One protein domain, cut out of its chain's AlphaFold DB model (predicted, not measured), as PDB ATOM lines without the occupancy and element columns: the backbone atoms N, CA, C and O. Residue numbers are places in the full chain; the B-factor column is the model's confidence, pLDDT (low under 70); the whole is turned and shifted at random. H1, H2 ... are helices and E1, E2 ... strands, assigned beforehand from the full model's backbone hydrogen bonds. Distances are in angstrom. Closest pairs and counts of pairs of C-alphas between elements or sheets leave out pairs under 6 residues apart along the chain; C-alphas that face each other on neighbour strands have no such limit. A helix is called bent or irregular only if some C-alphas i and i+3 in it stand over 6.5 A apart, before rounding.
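This is residues 40 to 164 of the 164 residues of the protein "Transposase" of Clostridium botulinum (UniProt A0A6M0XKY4). Three long strands, E1, E3 and E4, run side by side in a strongly twisted sheet, with H1 packed over one face. E3 bends near one end, where E2 pairs with it, while short E5 pairs with E1 on the side away from E3; H2 and H3 lie off the sheet, with a long unnamed stretch between them. The 125 printed residues hold five named strands and three named helices, in the order E1 E2 E3 E4 H1 E5 H2 H3, of mixed class. The branched sheet is antiparallel but for the parallel pair E1 and E5. The whole is only just compact, close to loose, with a radius of gyration of the C-alphas of 16.1 A and spans of 50 by 35 by 27 A.

Find C-alpha 42 at (-37.757, -3.226, 87.252); from there E1 runs 29.1 A through residues 42 to 51. Next comes E2, residues 60 to 64. E3, residues 68 to 81, covers 27.3 A and bends by 109 degrees at residue 71. E4, residues 85 to 94, covers 25.0 A and bends by 68 degrees at residue 88. H1, residues 104 to 112, begins with C-alpha 104 at (-47.315, -18.062, 82.967). E5 is residues 116 to 118. H2, residues 122 to 130, is only just irregular: C-alphas 123 and 126 are 6.7 A apart. H3, residues 153 to 163, covers 15.5 A and ends with C-alpha 163 at (-46.595, 6.581, 99.375).

Look first at E3: E1 lies on one side of it, E2 and E4 on the other side. E1 is antiparallel to it, with N 44 and O 79 within hydrogen-bond range at 2.8 A. E2 and E3 form a hairpin, with N 62 and O 70 2.8 A apart. E3 and E4 form another, with N 76 and O 91 2.9 A apart; E2 E3 E4 is a meander, each strand the antiparallel neighbour of the one before. E5 is parallel to E1, with N 118 and O 43 2.7 A apart. H1 is on the sheet at a height of 8.6 A, along the strands; the closest C-alphas of H1 and E4, those of Leu 105 and Ser 89, are 6.1 A apart. H2 is close to H1 but not clearly touching, with the C-alphas of Ser 128 and Leu 106 closest at 7.4 A. H3 is likewise close to H2 but not clearly touching, Ser 154 to Phe 125 being 6.7 A between C-alphas, and about perpendicular at 85 degrees. In H3 every O i to N i+4 pair is within hydrogen-bond range; H1 has 2 of 5, beside 5 of 6 O i to N i+3 pairs, and H2 has 3 of 5.

The C-alphas of Tyr 55 and Ser 164 are the two farthest apart, 50.9 A. The printed part has no cut. The link from H2 to H3 is long, 22 residues; within it, residues 135 to 136 pair in parallel with residues 117 to 118 of E5. Mean pLDDT of the printed part is 86.4, with residues 40 and 164 under 70.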
ATOM      1  N   ASN A  40     -30.666  -5.378  87.320       69.31
ATOM      2  CA  ASN A  40     -31.637  -5.811  88.319       69.31
ATOM      3  C   ASN A  40     -32.982  -5.212  87.887       69.31
ATOM      4  O   ASN A  40     -33.259  -4.054  88.226       69.31
ATOM      5  N   PRO A  41     -33.743  -5.883  86.999       75.75
ATOM      6  CA  PRO A  41     -34.742  -5.191  86.212       75.75
ATOM      7  C   PRO A  41     -35.938  -4.824  87.088       75.75
ATOM      8  O   PRO A  41     -36.499  -5.645  87.813       75.75
ATOM      9  N   SER A  42     -36.359  -3.567  86.992       87.00
ATOM     10  CA  SER A  42     -37.757  -3.226  87.252       87.00
ATOM     11  C   SER A  42     -38.538  -3.579  85.997       87.00
ATOM     12  O   SER A  42     -38.078  -3.265  84.897       87.00
ATOM     13  N   CYS A  43     -39.680  -4.240  86.136       89.62
ATOM     14  CA  CYS A  43     -40.438  -4.762  85.002       89.62
ATOM     15  C   CYS A  43     -41.844  -4.183  84.972       89.62
ATOM     16  O   CYS A  43     -42.434  -3.965  86.021       89.62
ATOM     17  N   ALA A  44     -42.399  -3.995  83.782       90.38
ATOM     18  CA  ALA A  44     -43.819  -3.739  83.588       90.38
ATOM     19  C   ALA A  44     -44.428  -4.836  82.723       90.38
ATOM     20  O   ALA A  44     -43.781  -5.328  81.795       90.38
ATOM     21  N   ILE A  45     -45.665  -5.207  83.032       90.25
ATOM     22  CA  ILE A  45     -46.448  -6.156  82.253       90.25
ATOM     23  C   ILE A  45     -47.684  -5.440  81.731       90.25
ATOM     24  O   ILE A  45     -48.453  -4.885  82.513       90.25
ATOM     25  N   ASP A  46     -47.871  -5.479  80.416       88.19
ATOM     26  CA  ASP A  46     -49.042  -4.896  79.763       88.19
ATOM     27  C   ASP A  46     -49.499  -5.758  78.577       88.19
ATOM     28  O   ASP A  46     -48.724  -6.510  77.966       88.19
ATOM     29  N   GLY A  47     -50.787  -5.653  78.265       88.31
ATOM     30  CA  GLY A  47     -51.461  -6.340  77.177       88.31
ATOM     31  C   GLY A  47     -51.853  -5.373  76.063       88.31
ATOM     32  O   GLY A  47     -52.692  -4.490  76.242       88.31
ATOM     33  N   THR A  48     -51.338  -5.584  74.851       89.81
ATOM     34  CA  THR A  48     -51.744  -4.808  73.670       89.81
ATOM     35  C   THR A  48     -52.632  -5.613  72.726       89.81
ATOM     36  O   THR A  48     -52.414  -6.796  72.457       89.81
ATOM     37  N   ALA A  49     -53.671  -4.960  72.210       92.88
ATOM     38  CA  ALA A  49     -54.632  -5.565  71.301       92.88
ATOM     39  C   ALA A  49     -54.078  -5.658  69.872       92.88
ATOM     40  O   ALA A  49     -53.696  -4.653  69.272       92.88
ATOM     41  N   LEU A  50     -54.144  -6.854  69.289       92.69
ATOM     42  CA  LEU A  50     -53.757  -7.136  67.910       92.69
ATOM     43  C   LEU A  50     -55.015  -7.449  67.095       92.69
ATOM     44  O   LEU A  50     -55.569  -8.547  67.168       92.69
ATOM     45  N   ARG A  51     -55.518  -6.469  66.336       93.88
ATOM     46  CA  ARG A  51     -56.705  -6.667  65.487       93.88
ATOM     47  C   ARG A  51     -56.386  -7.632  64.349       93.88
ATOM     48  O   ARG A  51     -55.380  -7.457  63.671       93.88
ATOM     49  N   SER A  52     -57.279  -8.590  64.123       93.19
ATOM     50  CA  SER A  52     -57.217  -9.486  62.968       93.19
ATOM     51  C   SER A  52     -58.392  -9.240  62.022       93.19
ATOM     52  O   SER A  52     -59.349  -8.525  62.339       93.19
ATOM     53  N   SER A  53     -58.303  -9.845  60.843       92.38
ATOM     54  CA  SER A  53     -59.362  -9.884  59.843       92.38
ATOM     55  C   SER A  53     -60.634 -10.533  60.395       92.38
ATOM     56  O   SER A  53     -60.594 -11.458  61.211       92.38
ATOM     57  N   LEU A  54     -61.793 -10.110  59.885       90.25
ATOM     58  CA  LEU A  54     -63.065 -10.771  60.182       90.25
ATOM     59  C   LEU A  54     -63.115 -12.215  59.661       90.25
ATOM     60  O   LEU A  54     -63.853 -13.024  60.223       90.25
ATOM     61  N   TYR A  55     -62.297 -12.551  58.664       92.69
ATOM     62  CA  TYR A  55     -62.237 -13.877  58.042       92.69
ATOM     63  C   TYR A  55     -61.268 -14.849  58.724       92.69
ATOM     64  O   TYR A  55     -61.256 -16.025  58.386       92.69
ATOM     65  N   ASP A  56     -60.477 -14.386  59.690       94.19
ATOM     66  CA  ASP A  56     -59.569 -15.244  60.451       94.19
ATOM     67  C   ASP A  56     -60.374 -16.208  61.341       94.19
ATOM     68  O   ASP A  56     -61.116 -15.769  62.227       94.19
ATOM     69  N   SER A  57     -60.292 -17.515  61.081       94.00
ATOM     70  CA  SER A  57     -61.047 -18.538  61.817       94.00
ATOM     71  C   SER A  57     -60.524 -18.773  63.232       94.00
ATOM     72  O   SER A  57     -61.292 -19.206  64.094       94.00
ATOM     73  N   GLU A  58     -59.261 -18.448  63.498       95.38
ATOM     74  CA  GLU A  58     -58.590 -18.699  64.774       95.38
ATOM     75  C   GLU A  58     -58.730 -17.512  65.730       95.38
ATOM     76  O   GLU A  58     -58.837 -17.685  66.947       95.38
ATOM     77  N   ALA A  59     -58.841 -16.296  65.195       95.69
ATOM     78  CA  ALA A  59     -59.107 -15.109  65.995       95.69
ATOM     79  C   ALA A  59     -60.463 -15.183  66.725       95.69
ATOM     80  O   ALA A  59     -61.465 -15.723  66.240       95.69
ATOM     81  N   ARG A  60     -60.527 -14.575  67.914       97.75
ATOM     82  CA  ARG A  60     -61.753 -14.493  68.730       97.75
ATOM     83  C   ARG A  60     -62.109 -13.045  69.021       97.75
ATOM     84  O   ARG A  60     -61.278 -12.153  68.893       97.75
ATOM     85  N   TYR A  61     -63.360 -12.813  69.404       96.44
ATOM     86  CA  TYR A  61     -63.801 -11.492  69.839       96.44
ATOM     87  C   TYR A  61     -63.422 -11.242  71.294       96.44
ATOM     88  O   TYR A  61     -63.788 -12.021  72.169       96.44
ATOM     89  N   GLY A  62     -62.751 -10.125  71.543       93.69
ATOM     90  CA  GLY A  62     -62.371  -9.656  72.868       93.69
ATOM     91  C   GLY A  62     -62.766  -8.209  73.111       93.69
ATOM     92  O   GLY A  62     -63.315  -7.537  72.234       93.69
ATOM     93  N   LYS A  63     -62.466  -7.724  74.318       90.50
ATOM     94  CA  LYS A  63     -62.632  -6.322  74.712       90.50
ATOM     95  C   LYS A  63     -61.261  -5.692  74.932       90.50
ATOM     96  O   LYS A  63     -60.415  -6.272  75.607       90.50
ATOM     97  N   GLY A  64     -61.055  -4.513  74.360       85.69
ATOM     98  CA  GLY A  64     -59.903  -3.652  74.607       85.69
ATOM     99  C   GLY A  64     -60.362  -2.305  75.153       85.69
ATOM    100  O   GLY A  64     -61.442  -1.825  74.803       85.69
ATOM    101  N   SER A  65     -59.537  -1.687  75.992       80.94
ATOM    102  CA  SER A  65     -59.807  -0.371  76.591       80.94
ATOM    103  C   SER A  65     -59.997   0.722  75.533       80.94
ATOM    104  O   SER A  65     -60.933   1.510  75.627       80.94
ATOM    105  N   ARG A  66     -59.153   0.730  74.492       83.88
ATOM    106  CA  ARG A  66     -59.182   1.732  73.407       83.88
ATOM    107  C   ARG A  66     -60.036   1.337  72.202       83.88
ATOM    108  O   ARG A  66     -60.588   2.199  71.534       83.88
ATOM    109  N   LEU A  67     -60.118   0.043  71.899       86.19
ATOM    110  CA  LEU A  67     -60.755  -0.460  70.673       86.19
ATOM    111  C   LEU A  67     -62.216  -0.881  70.865       86.19
ATOM    112  O   LEU A  67     -62.885  -1.219  69.891       86.19
ATOM    113  N   GLY A  68     -62.712  -0.920  72.103       90.69
ATOM    114  CA  GLY A  68     -63.997  -1.542  72.396       90.69
ATOM    115  C   GLY A  68     -63.957  -3.043  72.097       90.69
ATOM    116  O   GLY A  68     -63.001  -3.733  72.456       90.69
ATOM    117  N   ARG A  69     -65.007  -3.571  71.464       94.38
ATOM    118  CA  ARG A  69     -65.077  -4.984  71.070       94.38
ATOM    119  C   ARG A  69     -64.400  -5.183  69.712       94.38
ATOM    120  O   ARG A  69     -64.778  -4.528  68.748       94.38
ATOM    121  N   TYR A  70     -63.442  -6.104  69.617       94.75
ATOM    122  CA  TYR A  70     -62.686  -6.368  68.383       94.75
ATOM    123  C   TYR A  70     -62.441  -7.865  68.181       94.75
ATOM    124  O   TYR A  70     -62.414  -8.614  69.156       94.75
ATOM    125  N   LYS A  71     -62.263  -8.305  66.928       96.00
ATOM    126  CA  LYS A  71     -61.803  -9.662  66.597       96.00
ATOM    127  C   LYS A  71     -60.284  -9.657  66.447       96.00
ATOM    128  O   LYS A  71     -59.742  -8.798  65.750       96.00
ATOM    129  N   GLY A  72     -59.596 -10.582  67.102       96.88
ATOM    130  CA  GLY A  72     -58.146 -10.686  66.989       96.88
ATOM    131  C   GLY A  72     -57.490 -11.448  68.129       96.88
ATOM    132  O   GLY A  72     -58.045 -12.417  68.660       96.88
ATOM    133  N   TYR A  73     -56.316 -10.952  68.499       95.12
ATOM    134  CA  TYR A  73     -55.403 -11.493  69.494       95.12
ATOM    135  C   TYR A  73     -54.980 -10.409  70.489       95.12
ATOM    136  O   TYR A  73     -55.299  -9.228  70.322       95.12
ATOM    137  N   LYS A  74     -54.241 -10.812  71.515       93.00
ATOM    138  CA  LYS A  74     -53.525  -9.938  72.440       93.00
ATOM    139  C   LYS A  74     -52.082 -10.396  72.550       93.00
ATOM    140  O   LYS A  74     -51.833 -11.598  72.617       93.00
ATOM    141  N   LEU A  75     -51.168  -9.436  72.581       91.94
ATOM    142  CA  LEU A  75     -49.791  -9.644  73.009       91.94
ATOM    143  C   LEU A  75     -49.685  -9.165  74.451       91.94
ATOM    144  O   LEU A  75     -49.818  -7.972  74.710       91.94
ATOM    145  N   HIS A  76     -49.434 -10.098  75.356       90.94
ATOM    146  CA  HIS A  76     -49.106  -9.834  76.750       90.94
ATOM    147  C   HIS A  76     -47.589  -9.855  76.863       90.94
ATOM    148  O   HIS A  76     -46.975 -10.852  76.488       90.94
ATOM    149  N   CYS A  77     -46.977  -8.767  77.312       90.56
ATOM    150  CA  CYS A  77     -45.524  -8.636  77.339       90.56
ATOM    151  C   CYS A  77     -45.073  -8.128  78.702       90.56
ATOM    152  O   CYS A  77     -45.549  -7.094  79.165       90.56
ATOM    153  N   ALA A  78     -44.136  -8.847  79.310       90.06
ATOM    154  CA  ALA A  78     -43.335  -8.361  80.414       90.06
ATOM    155  C   ALA A  78     -42.047  -7.767  79.842       90.06
ATOM    156  O   ALA A  78     -41.315  -8.452  79.129       90.06
ATOM    157  N   ALA A  79     -41.753  -6.513  80.156       89.81
ATOM    158  CA  ALA A  79     -40.547  -5.835  79.703       89.81
ATOM    159  C   ALA A  79     -39.845  -5.136  80.864       89.81
ATOM    160  O   ALA A  79     -40.490  -4.650  81.792       89.81
ATOM    161  N   CYS A  80     -38.522  -5.050  80.795       88.12
ATOM    162  CA  CYS A  80     -37.751  -4.190  81.678       88.12
ATOM    163  C   CYS A  80     -38.109  -2.719  81.404       88.12
ATOM    164  O   CYS A  80     -38.195  -2.307  80.250       88.12
ATOM    165  N   VAL A  81     -38.296  -1.931  82.462       82.06
ATOM    166  CA  VAL A  81     -38.598  -0.488  82.426       82.06
ATOM    167  C   VAL A  81     -37.457   0.361  82.997       82.06
ATOM    168  O   VAL A  81     -37.675   1.416  83.586       82.06
ATOM    169  N   CYS A  82     -36.218  -0.098  82.830       74.69
ATOM    170  CA  CYS A  82     -35.019   0.684  83.133       74.69
ATOM    171  C   CYS A  82     -34.640   1.595  81.941       74.69
ATOM    172  O   CYS A  82     -35.418   1.772  81.006       74.69
ATOM    173  N   ASN A  83     -33.424   2.158  81.941       71.62
ATOM    174  CA  ASN A  83     -32.929   3.048  80.872       71.62
ATOM    175  C   ASN A  83     -33.042   2.456  79.455       71.62
ATOM    176  O   ASN A  83     -33.119   3.205  78.485       71.62
ATOM    177  N   ASN A  84     -33.060   1.127  79.341       70.44
ATOM    178  CA  ASN A  84     -33.335   0.411  78.105       70.44
ATOM    179  C   ASN A  84     -34.554  -0.494  78.312       70.44
ATOM    180  O   ASN A  84     -34.569  -1.307  79.237       70.44
ATOM    181  N   VAL A  85     -35.549  -0.373  77.430       79.81
ATOM    182  CA  VAL A  85     -36.740  -1.227  77.450       79.81
ATOM    183  C   VAL A  85     -36.447  -2.508  76.682       79.81
ATOM    184  O   VAL A  85     -36.231  -2.472  75.471       79.81
ATOM    185  N   LEU A  86     -36.433  -3.638  77.390       81.88
ATOM    186  CA  LEU A  86     -36.157  -4.958  76.820       81.88
ATOM    187  C   LEU A  86     -37.328  -5.900  77.108       81.88
ATOM    188  O   LEU A  86     -37.699  -6.026  78.276       81.88
ATOM    189  N   PRO A  87     -37.917  -6.564  76.096       84.38
ATOM    190  CA  PRO A  87     -38.931  -7.584  76.337       84.38
ATOM    191  C   PRO A  87     -38.279  -8.776  77.038       84.38
ATOM    192  O   PRO A  87     -37.272  -9.283  76.557       84.38
ATOM    193  N   LEU A  88     -38.850  -9.198  78.165       84.94
ATOM    194  CA  LEU A  88     -38.333 -10.265  79.021       84.94
ATOM    195  C   LEU A  88     -39.050 -11.598  78.799       84.94
ATOM    196  O   LEU A  88     -38.435 -12.660  78.714       84.94
ATOM    197  N   SER A  89     -40.373 -11.528  78.706       86.75
ATOM    198  CA  SER A  89     -41.262 -12.661  78.467       86.75
ATOM    199  C   SER A  89     -42.514 -12.146  77.767       86.75
ATOM    200  O   SER A  89     -42.922 -10.999  77.966       86.75
ATOM    201  N   PHE A  90     -43.117 -12.965  76.910       91.12
ATOM    202  CA  PHE A  90     -44.344 -12.592  76.225       91.12
ATOM    203  C   PHE A  90     -45.216 -13.803  75.911       91.12
ATOM    204  O   PHE A  90     -44.747 -14.928  75.768       91.12
ATOM    205  N   SER A  91     -46.510 -13.548  75.754       90.50
ATOM    206  CA  SER A  91     -47.497 -14.540  75.356       90.50
ATOM    207  C   SER A  91     -48.476 -13.926  74.366       90.50
ATOM    208  O   SER A  91     -48.928 -12.792  74.536       90.50
ATOM    209  N   ILE A  92     -48.815 -14.683  73.324       93.06
ATOM    210  CA  ILE A  92     -49.840 -14.298  72.357       93.06
ATOM    211  C   ILE A  92     -51.056 -15.185  72.579       93.06
ATOM    212  O   ILE A  92     -50.974 -16.409  72.506       93.06
ATOM    213  N   THR A  93     -52.199 -14.556  72.821       94.31
ATOM    214  CA  THR A  93     -53.469 -15.246  73.060       94.31
ATOM    215  C   THR A  93     -54.543 -14.703  72.136       94.31
ATOM    216  O   THR A  93     -54.429 -13.601  71.601       94.31
ATOM    217  N   THR A  94     -55.652 -15.417  71.972       96.62
ATOM    218  CA  THR A  94     -56.837 -14.839  71.328       96.62
ATOM    219  C   THR A  94     -57.412 -13.694  72.174       96.62
ATOM    220  O   THR A  94     -57.227 -13.643  73.393       96.62
ATOM    221  N   ALA A  95     -58.118 -12.746  71.548       94.88
ATOM    222  CA  ALA A  95     -58.519 -11.499  72.210       94.88
ATOM    223  C   ALA A  95     -59.488 -11.669  73.396       94.88
ATOM    224  O   ALA A  95     -59.623 -10.763  74.219       94.88
ATOM    225  N   ASN A  96     -60.181 -12.806  73.483       94.56
ATOM    226  CA  ASN A  96     -61.094 -13.135  74.580       94.56
ATOM    227  C   ASN A  96     -60.385 -13.571  75.872       94.56
ATOM    228  O   ASN A  96     -61.067 -13.765  76.874       94.56
ATOM    229  N   VAL A  97     -59.062 -13.745  75.850       91.88
ATOM    230  CA  VAL A  97     -58.268 -14.062  77.040       91.88
ATOM    231  C   VAL A  97     -57.949 -12.772  77.796       91.88
ATOM    232  O   VAL A  97     -57.585 -11.754  77.195       91.88
ATOM    233  N   TYR A  98     -58.139 -12.797  79.109       83.44
ATOM    234  CA  TYR A  98     -57.838 -11.692  80.018       83.44
ATOM    235  C   TYR A  98     -56.457 -11.860  80.650       83.44
ATOM    236  O   TYR A  98     -55.942 -12.973  80.741       83.44
ATOM    237  N   ASP A  99     -55.875 -10.749  81.085       79.62
ATOM    238  CA  ASP A  99     -54.491 -10.681  81.549       79.62
ATOM    239  C   ASP A  99     -54.308 -11.553  82.809       79.62
ATOM    240  O   ASP A  99     -53.397 -12.379  82.850       79.62
ATOM    241  N   ASN A 100     -55.273 -11.554  83.745       80.81
ATOM    242  CA  ASN A 100     -55.326 -12.489  84.884       80.81
ATOM    243  C   ASN A 100     -55.180 -13.986  84.529       80.81
ATOM    244  O   ASN A 100     -54.820 -14.777  85.407       80.81
ATOM    245  N   GLN A 101     -55.456 -14.396  83.285       86.94
ATOM    246  CA  GLN A 101     -55.343 -15.784  82.817       86.94
ATOM    247  C   GLN A 101     -53.942 -16.130  82.292       86.94
ATOM    248  O   GLN A 101     -53.654 -17.301  82.059       86.94
ATOM    249  N   VAL A 102     -53.061 -15.142  82.123       86.88
ATOM    250  CA  VAL A 102     -51.722 -15.303  81.529       86.88
ATOM    251  C   VAL A 102     -50.635 -15.300  82.610       86.88
ATOM    252  O   VAL A 102     -49.560 -14.727  82.468       86.88
ATOM    253  N   GLN A 103     -50.905 -15.991  83.720       87.69
ATOM    254  CA  GLN A 103     -50.007 -16.056  84.883       87.69
ATOM    255  C   GLN A 103     -48.656 -16.705  84.560       87.69
ATOM    256  O   GLN A 103     -47.692 -16.468  85.281       87.69
ATOM    257  N   GLY A 104     -48.566 -17.485  83.474       87.31
ATOM    258  CA  GLY A 104     -47.315 -18.062  82.967       87.31
ATOM    259  C   GLY A 104     -46.195 -17.028  82.814       87.31
ATOM    260  O   GLY A 104     -45.055 -17.319  83.164       87.31
ATOM    261  N   LEU A 105     -46.543 -15.795  82.428       88.31
ATOM    262  CA  LEU A 105     -45.594 -14.685  82.318       88.31
ATOM    263  C   LEU A 105     -44.887 -14.391  83.640       88.31
ATOM    264  O   LEU A 105     -43.688 -14.144  83.649       88.31
ATOM    265  N   LEU A 106     -45.607 -14.449  84.765       88.38
ATOM    266  CA  LEU A 106     -45.023 -14.210  86.085       88.38
ATOM    267  C   LEU A 106     -44.021 -15.305  86.457       88.38
ATOM    268  O   LEU A 106     -43.002 -15.002  87.069       88.38
ATOM    269  N   TYR A 107     -44.276 -16.560  86.087       89.69
ATOM    270  CA  TYR A 107     -43.338 -17.654  86.348       89.69
ATOM    271  C   TYR A 107     -42.079 -17.530  85.489       89.69
ATOM    272  O   TYR A 107     -40.973 -17.669  86.006       89.69
ATOM    273  N   GLU A 108     -42.230 -17.214  84.202       87.81
ATOM    274  CA  GLU A 108     -41.093 -16.984  83.306       87.81
ATOM    275  C   GLU A 108     -40.247 -15.795  83.758       87.81
ATOM    276  O   GLU A 108     -39.020 -15.892  83.801       87.81
ATOM    277  N   LEU A 109     -40.893 -14.708  84.193       88.12
ATOM    278  CA  LEU A 109     -40.215 -13.519  84.700       88.12
ATOM    279  C   LEU A 109     -39.311 -13.826  85.910       88.12
ATOM    280  O   LEU A 109     -38.382 -13.066  86.177       88.12
ATOM    281  N   LYS A 110     -39.525 -14.951  86.615       87.31
ATOM    282  CA  LYS A 110     -38.802 -15.265  87.866       87.31
ATOM    283  C   LYS A 110     -37.357 -15.592  87.597       87.31
ATOM    284  O   LYS A 110     -36.504 -15.308  88.431       87.31
ATOM    285  N   THR A 111     -37.094 -16.122  86.407       84.94
ATOM    286  CA  THR A 111     -35.745 -16.394  85.914       84.94
ATOM    287  C   THR A 111     -34.871 -15.143  85.887       84.94
ATOM    288  O   THR A 111     -33.662 -15.255  86.033       84.94
ATOM    289  N   TYR A 112     -35.479 -13.959  85.784       82.75
ATOM    290  CA  TYR A 112     -34.787 -12.674  85.729       82.75
ATOM    291  C   TYR A 112     -34.762 -11.932  87.068       82.75
ATOM    292  O   TYR A 112     -34.262 -10.813  87.130       82.75
ATOM    293  N   ASN A 113     -35.338 -12.533  88.116       83.44
ATOM    294  CA  ASN A 113     -35.394 -12.018  89.483       83.44
ATOM    295  C   ASN A 113     -35.642 -10.494  89.579       83.44
ATOM    296  O   ASN A 113     -34.820  -9.774  90.149       83.44
ATOM    297  N   PRO A 114     -36.749  -9.981  89.009       86.00
ATOM    298  CA  PRO A 114     -37.021  -8.552  88.999       86.00
ATOM    299  C   PRO A 114     -37.130  -7.985  90.412       86.00
ATOM    300  O   PRO A 114     -37.768  -8.579  91.286       86.00
ATOM    301  N   PHE A 115     -36.582  -6.788  90.610       83.12
ATOM    302  CA  PHE A 115     -36.732  -6.060  91.869       83.12
ATOM    303  C   PHE A 115     -38.202  -5.714  92.141       83.12
ATOM    304  O   PHE A 115     -38.675  -5.817  93.274       83.12
ATOM    305  N   ILE A 116     -38.919  -5.309  91.089       87.94
ATOM    306  CA  ILE A 116     -40.318  -4.894  91.149       87.94
ATOM    307  C   ILE A 116     -41.030  -5.216  89.835       87.94
ATOM    308  O   ILE A 116     -40.426  -5.150  88.761       87.94
ATOM    309  N   VAL A 117     -42.314  -5.554  89.922       90.00
ATOM    310  CA  VAL A 117     -43.185  -5.815  88.772       90.00
ATOM    311  C   VAL A 117     -44.351  -4.836  88.821       90.00
ATOM    312  O   VAL A 117     -45.065  -4.789  89.813       90.00
ATOM    313  N   LEU A 118     -44.549  -4.062  87.760       89.94
ATOM    314  CA  LEU A 118     -45.660  -3.133  87.582       89.94
ATOM    315  C   LEU A 118     -46.725  -3.801  86.702       89.94
ATOM    316  O   LEU A 118     -46.399  -4.263  85.607       89.94
ATOM    317  N   ALA A 119     -47.977  -3.864  87.150       88.62
ATOM    318  CA  ALA A 119     -49.081  -4.410  86.353       88.62
ATOM    319  C   ALA A 119     -50.436  -3.808  86.751       88.62
ATOM    320  O   ALA A 119     -50.608  -3.341  87.871       88.62
ATOM    321  N   ASP A 120     -51.430  -3.889  85.870       80.44
ATOM    322  CA  ASP A 120     -52.772  -3.341  86.131       80.44
ATOM    323  C   ASP A 120     -53.729  -4.328  86.837       80.44
ATOM    324  O   ASP A 120     -54.855  -3.958  87.182       80.44
ATOM    325  N   ASP A 121     -53.312  -5.580  87.067       78.12
ATOM    326  CA  ASP A 121     -54.187  -6.657  87.551       78.12
ATOM    327  C   ASP A 121     -53.923  -7.037  89.021       78.12
ATOM    328  O   ASP A 121     -52.917  -7.666  89.363       78.12
ATOM    329  N   ASP A 122     -54.865  -6.699  89.907       73.69
ATOM    330  CA  ASP A 122     -54.791  -7.012  91.340       73.69
ATOM    331  C   ASP A 122     -54.948  -8.514  91.642       73.69
ATOM    332  O   ASP A 122     -54.541  -8.993  92.705       73.69
ATOM    333  N   GLN A 123     -55.446  -9.317  90.699       80.06
ATOM    334  CA  GLN A 123     -55.569 -10.765  90.894       80.06
ATOM    335  C   GLN A 123     -54.206 -11.464  90.919       80.06
ATOM    336  O   GLN A 123     -54.087 -12.597  91.399       80.06
ATOM    337  N   TRP A 124     -53.155 -10.787  90.456       86.44
ATOM    338  CA  TRP A 124     -51.791 -11.292  90.493       86.44
ATOM    339  C   TRP A 124     -51.114 -11.164  91.857       86.44
ATOM    340  O   TRP A 124     -50.064 -11.783  92.039       86.44
ATOM    341  N   PHE A 125     -51.704 -10.479  92.851       85.44
ATOM    342  CA  PHE A 125     -51.114 -10.382  94.197       85.44
ATOM    343  C   PHE A 125     -50.848 -11.757  94.822       85.44
ATOM    344  O   PHE A 125     -49.794 -11.973  95.420       85.44
ATOM    345  N   LYS A 126     -51.765 -12.720  94.651       85.62
ATOM    346  CA  LYS A 126     -51.602 -14.070  95.213       85.62
ATOM    347  C   LYS A 126     -50.416 -14.809  94.589       85.62
ATOM    348  O   LYS A 126     -49.610 -15.378  95.316       85.62
ATOM    349  N   VAL A 127     -50.318 -14.798  93.259       87.69
ATOM    350  CA  VAL A 127     -49.223 -15.456  92.525       87.69
ATOM    351  C   VAL A 127     -47.899 -14.761  92.823       87.69
ATOM    352  O   VAL A 127     -46.910 -15.424  93.115       87.69
ATOM    353  N   SER A 128     -47.902 -13.431  92.847       87.25
ATOM    354  CA  SER A 128     -46.723 -12.616  93.144       87.25
ATOM    355  C   SER A 128     -46.190 -12.859  94.549       87.25
ATOM    356  O   SER A 128     -44.986 -12.984  94.717       87.25
ATOM    357  N   LYS A 129     -47.067 -13.030  95.547       86.44
ATOM    358  CA  LYS A 129     -46.661 -13.402  96.907       86.44
ATOM    359  C   LYS A 129     -45.982 -14.774  96.951       86.44
ATOM    360  O   LYS A 129     -44.978 -14.919  97.636       86.44
ATOM    361  N   THR A 130     -46.504 -15.762  96.220       89.19
ATOM    362  CA  THR A 130     -45.886 -17.097  96.114       89.19
ATOM    363  C   THR A 130     -44.528 -17.049  95.411       89.19
ATOM    364  O   THR A 130     -43.628 -17.796  95.773       89.19
ATOM    365  N   LEU A 131     -44.382 -16.178  94.411       88.75
ATOM    366  CA  LEU A 131     -43.138 -15.983  93.660       88.75
ATOM    367  C   LEU A 131     -42.185 -14.970  94.311       88.75
ATOM    368  O   LEU A 131     -41.124 -14.696  93.752       88.75
ATOM    369  N   GLU A 132     -42.550 -14.432  95.478       87.69
ATOM    370  CA  GLU A 132     -41.787 -13.423  96.220       87.69
ATOM    371  C   GLU A 132     -41.455 -12.182  95.377       87.69
ATOM    372  O   GLU A 132     -40.353 -11.641  95.433       87.69
ATOM    373  N   TYR A 133     -42.410 -11.736  94.560       85.00
ATOM    374  CA  TYR A 133     -42.307 -10.470  93.846       85.00
ATOM    375  C   TYR A 133     -42.853  -9.310  94.655       85.00
ATOM    376  O   TYR A 133     -43.928  -9.394  95.255       85.00
ATOM    377  N   ASN A 134     -42.182  -8.171  94.514       85.44
ATOM    378  CA  ASN A 134     -42.772  -6.876  94.804       85.44
ATOM    379  C   ASN A 134     -43.668  -6.483  93.618       85.44
ATOM    380  O   ASN A 134     -43.213  -5.847  92.668       85.44
ATOM    381  N   LEU A 135     -44.925  -6.930  93.628       87.56
ATOM    382  CA  LEU A 135     -45.921  -6.488  92.650       87.56
ATOM    383  C   LEU A 135     -46.473  -5.127  93.073       87.56
ATOM    384  O   LEU A 135     -46.999  -5.005  94.181       87.56
ATOM    385  N   LEU A 136     -46.413  -4.153  92.168       88.31
ATOM    386  CA  LEU A 136     -47.158  -2.911  92.267       88.31
ATOM    387  C   LEU A 136     -48.240  -2.828  91.206       88.31
ATOM    388  O   LEU A 136     -47.991  -3.043  90.019       88.31
ATOM    389  N   THR A 137     -49.427  -2.443  91.651       87.06
ATOM    390  CA  THR A 137     -50.560  -2.156  90.774       87.06
ATOM    391  C   THR A 137     -51.065  -0.744  91.003       87.06
ATOM    392  O   THR A 137     -50.905  -0.201  92.097       87.06
ATOM    393  N   ASP A 138     -51.729  -0.149  90.013       78.81
ATOM    394  CA  ASP A 138     -52.345   1.163  90.210       78.81
ATOM    395  C   ASP A 138     -53.362   1.137  91.373       78.81
ATOM    396  O   ASP A 138     -54.116   0.175  91.583       78.81
ATOM    397  N   VAL A 139     -53.381   2.209  92.164       75.19
ATOM    398  CA  VAL A 139     -54.235   2.334  93.346       75.19
ATOM    399  C   VAL A 139     -55.537   3.006  92.935       75.19
ATOM    400  O   VAL A 139     -55.692   4.227  92.948       75.19
ATOM    401  N   ASN A 140     -56.542   2.193  92.608       75.00
ATOM    402  CA  ASN A 140     -57.856   2.728  92.268       75.00
ATOM    403  C   ASN A 140     -58.587   3.285  93.507       75.00
ATOM    404  O   ASN A 140     -59.264   2.550  94.236       75.00
ATOM    405  N   MET A 141     -58.495   4.606  93.687       78.81
ATOM    406  CA  MET A 141     -59.133   5.369  94.768       78.81
ATOM    407  C   MET A 141     -60.602   5.732  94.509       78.81
ATOM    408  O   MET A 141     -61.253   6.260  95.405       78.81
ATOM    409  N   ARG A 142     -61.189   5.447  93.331       73.25
ATOM    410  CA  ARG A 142     -62.535   5.965  92.965       73.25
ATOM    411  C   ARG A 142     -63.649   5.625  93.958       73.25
ATOM    412  O   ARG A 142     -64.665   6.312  93.982       73.25
ATOM    413  N   LYS A 143     -63.500   4.539  94.720       75.50
ATOM    414  CA  LYS A 143     -64.476   4.080  95.722       75.50
ATOM    415  C   LYS A 143     -63.961   4.163  97.164       75.50
ATOM    416  O   LYS A 143     -64.658   3.712  98.068       75.50
ATOM    417  N   ALA A 144     -62.761   4.698  97.379       78.69
ATOM    418  CA  ALA A 144     -62.102   4.777  98.677       78.69
ATOM    419  C   ALA A 144     -62.001   6.239  99.123       78.69
ATOM    420  O   ALA A 144     -61.722   7.122  98.318       78.69
ATOM    421  N   LYS A 145     -62.245   6.503 100.412       82.12
ATOM    422  CA  LYS A 145     -62.100   7.857 100.981       82.12
ATOM    423  C   LYS A 145     -60.643   8.182 101.303       82.12
ATOM    424  O   LYS A 145     -60.238   9.333 101.220       82.12
ATOM    425  N   SER A 146     -59.885   7.158 101.676       86.50
ATOM    426  CA  SER A 146     -58.465   7.212 102.014       86.50
ATOM    427  C   SER A 146     -57.852   5.813 101.863       86.50
ATOM    428  O   SER A 146     -58.588   4.838 101.669       86.50
ATOM    429  N   ILE A 147     -56.526   5.685 101.931       83.94
ATOM    430  CA  ILE A 147     -55.850   4.380 101.799       83.94
ATOM    431  C   ILE A 147     -56.273   3.430 102.922       83.94
ATOM    432  O   ILE A 147     -56.530   2.253 102.676       83.94
ATOM    433  N   GLU A 148     -56.475   3.955 104.128       87.50
ATOM    434  CA  GLU A 148     -56.928   3.214 105.311       87.50
ATOM    435  C   GLU A 148     -58.335   2.623 105.134       87.50
ATOM    436  O   GLU A 148     -58.747   1.749 105.892       87.50
ATOM    437  N   SER A 149     -59.090   3.078 104.127       86.06
ATOM    438  CA  SER A 149     -60.419   2.541 103.819       86.06
ATOM    439  C   SER A 149     -60.397   1.285 102.936       86.06
ATOM    440  O   SER A 149     -61.456   0.702 102.674       86.06
ATOM    441  N   PHE A 150     -59.221   0.838 102.476       84.38
ATOM    442  CA  PHE A 150     -59.097  -0.415 101.736       84.38
ATOM    443  C   PHE A 150     -59.316  -1.629 102.643       84.38
ATOM    444  O   PHE A 150     -58.614  -1.838 103.623       84.38
ATOM    445  N   LYS A 151     -60.298  -2.462 102.278       82.50
ATOM    446  CA  LYS A 151     -60.591  -3.728 102.973       82.50
ATOM    447  C   LYS A 151     -59.670  -4.873 102.557       82.50
ATOM    448  O   LYS A 151     -59.515  -5.825 103.311       82.50
ATOM    449  N   ASP A 152     -59.128  -4.810 101.344       83.81
ATOM    450  CA  ASP A 152     -58.185  -5.805 100.847       83.81
ATOM    451  C   ASP A 152     -56.774  -5.453 101.329       83.81
ATOM    452  O   ASP A 152     -56.264  -4.366 101.045       83.81
ATOM    453  N   GLU A 153     -56.158  -6.369 102.076       84.19
ATOM    454  CA  GLU A 153     -54.843  -6.160 102.687       84.19
ATOM    455  C   GLU A 153     -53.740  -5.966 101.637       84.19
ATOM    456  O   GLU A 153     -52.829  -5.163 101.846       84.19
ATOM    457  N   SER A 154     -53.826  -6.658 100.495       81.44
ATOM    458  CA  SER A 154     -52.838  -6.543  99.415       81.44
ATOM    459  C   SER A 154     -52.908  -5.159  98.783       81.44
ATOM    460  O   SER A 154     -51.886  -4.497  98.624       81.44
ATOM    461  N   ARG A 155     -54.124  -4.667  98.519       79.94
ATOM    462  CA  ARG A 155     -54.358  -3.310  98.013       79.94
ATOM    463  C   ARG A 155     -53.946  -2.232  99.009       79.94
ATOM    464  O   ARG A 155     -53.383  -1.225  98.589       79.94
ATOM    465  N   TYR A 156     -54.197  -2.436 100.301       85.12
ATOM    466  CA  TYR A 156     -53.740  -1.528 101.354       85.12
ATOM    467  C   TYR A 156     -52.209  -1.437 101.397       85.12
ATOM    468  O   TYR A 156     -51.658  -0.342 101.330       85.12
ATOM    469  N   LYS A 157     -51.515  -2.582 101.427       84.69
ATOM    470  CA  LYS A 157     -50.044  -2.642 101.432       84.69
ATOM    471  C   LYS A 157     -49.426  -2.049 100.168       84.69
ATOM    472  O   LYS A 157     -48.474  -1.284 100.272       84.69
ATOM    473  N   ASN A 158     -49.991  -2.354  99.001       84.94
ATOM    474  CA  ASN A 158     -49.590  -1.761  97.726       84.94
ATOM    475  C   ASN A 158     -49.706  -0.228  97.756       84.94
ATOM    476  O   ASN A 158     -48.780   0.480  97.376       84.94
ATOM    477  N   ALA A 159     -50.824   0.291  98.272       84.75
ATOM    478  CA  ALA A 159     -51.045   1.726  98.372       84.75
ATOM    479  C   ALA A 159     -50.107   2.417  99.371       84.75
ATOM    480  O   ALA A 159     -49.629   3.512  99.081       84.75
ATOM    481  N   LEU A 160     -49.803   1.779 100.506       85.31
ATOM    482  CA  LEU A 160     -48.793   2.275 101.443       85.31
ATOM    483  C   LEU A 160     -47.399   2.332 100.807       85.31
ATOM    484  O   LEU A 160     -46.702   3.326 100.977       85.31
ATOM    485  N   PHE A 161     -47.008   1.297 100.059       82.50
ATOM    486  CA  PHE A 161     -45.709   1.259  99.381       82.50
ATOM    487  C   PHE A 161     -45.571   2.366  98.328       82.50
ATOM    488  O   PHE A 161     -44.507   2.949  98.185       82.50
ATOM    489  N   MET A 162     -46.644   2.705  97.607       78.31
ATOM    490  CA  MET A 162     -46.606   3.823  96.655       78.31
ATOM    491  C   MET A 162     -46.471   5.205  97.321       78.31
ATOM    492  O   MET A 162     -46.161   6.171  96.626       78.31
ATOM    493  N   GLN A 163     -46.736   5.326  98.627       79.00
ATOM    494  CA  GLN A 163     -46.595   6.581  99.375       79.00
ATOM    495  C   GLN A 163     -45.257   6.738 100.109       79.00
ATOM    496  O   GLN A 163     -44.951   7.856 100.527       79.00
ATOM    497  N   SER A 164     -44.505   5.652 100.312       68.81
ATOM    498  CA  SER A 164     -43.201   5.657 100.995       68.81
ATOM    499  C   SER A 164     -42.068   6.092 100.080       68.81
ATOM    500  O   SER A 164     -41.198   6.848 100.561       68.81
TER     501      SER A 164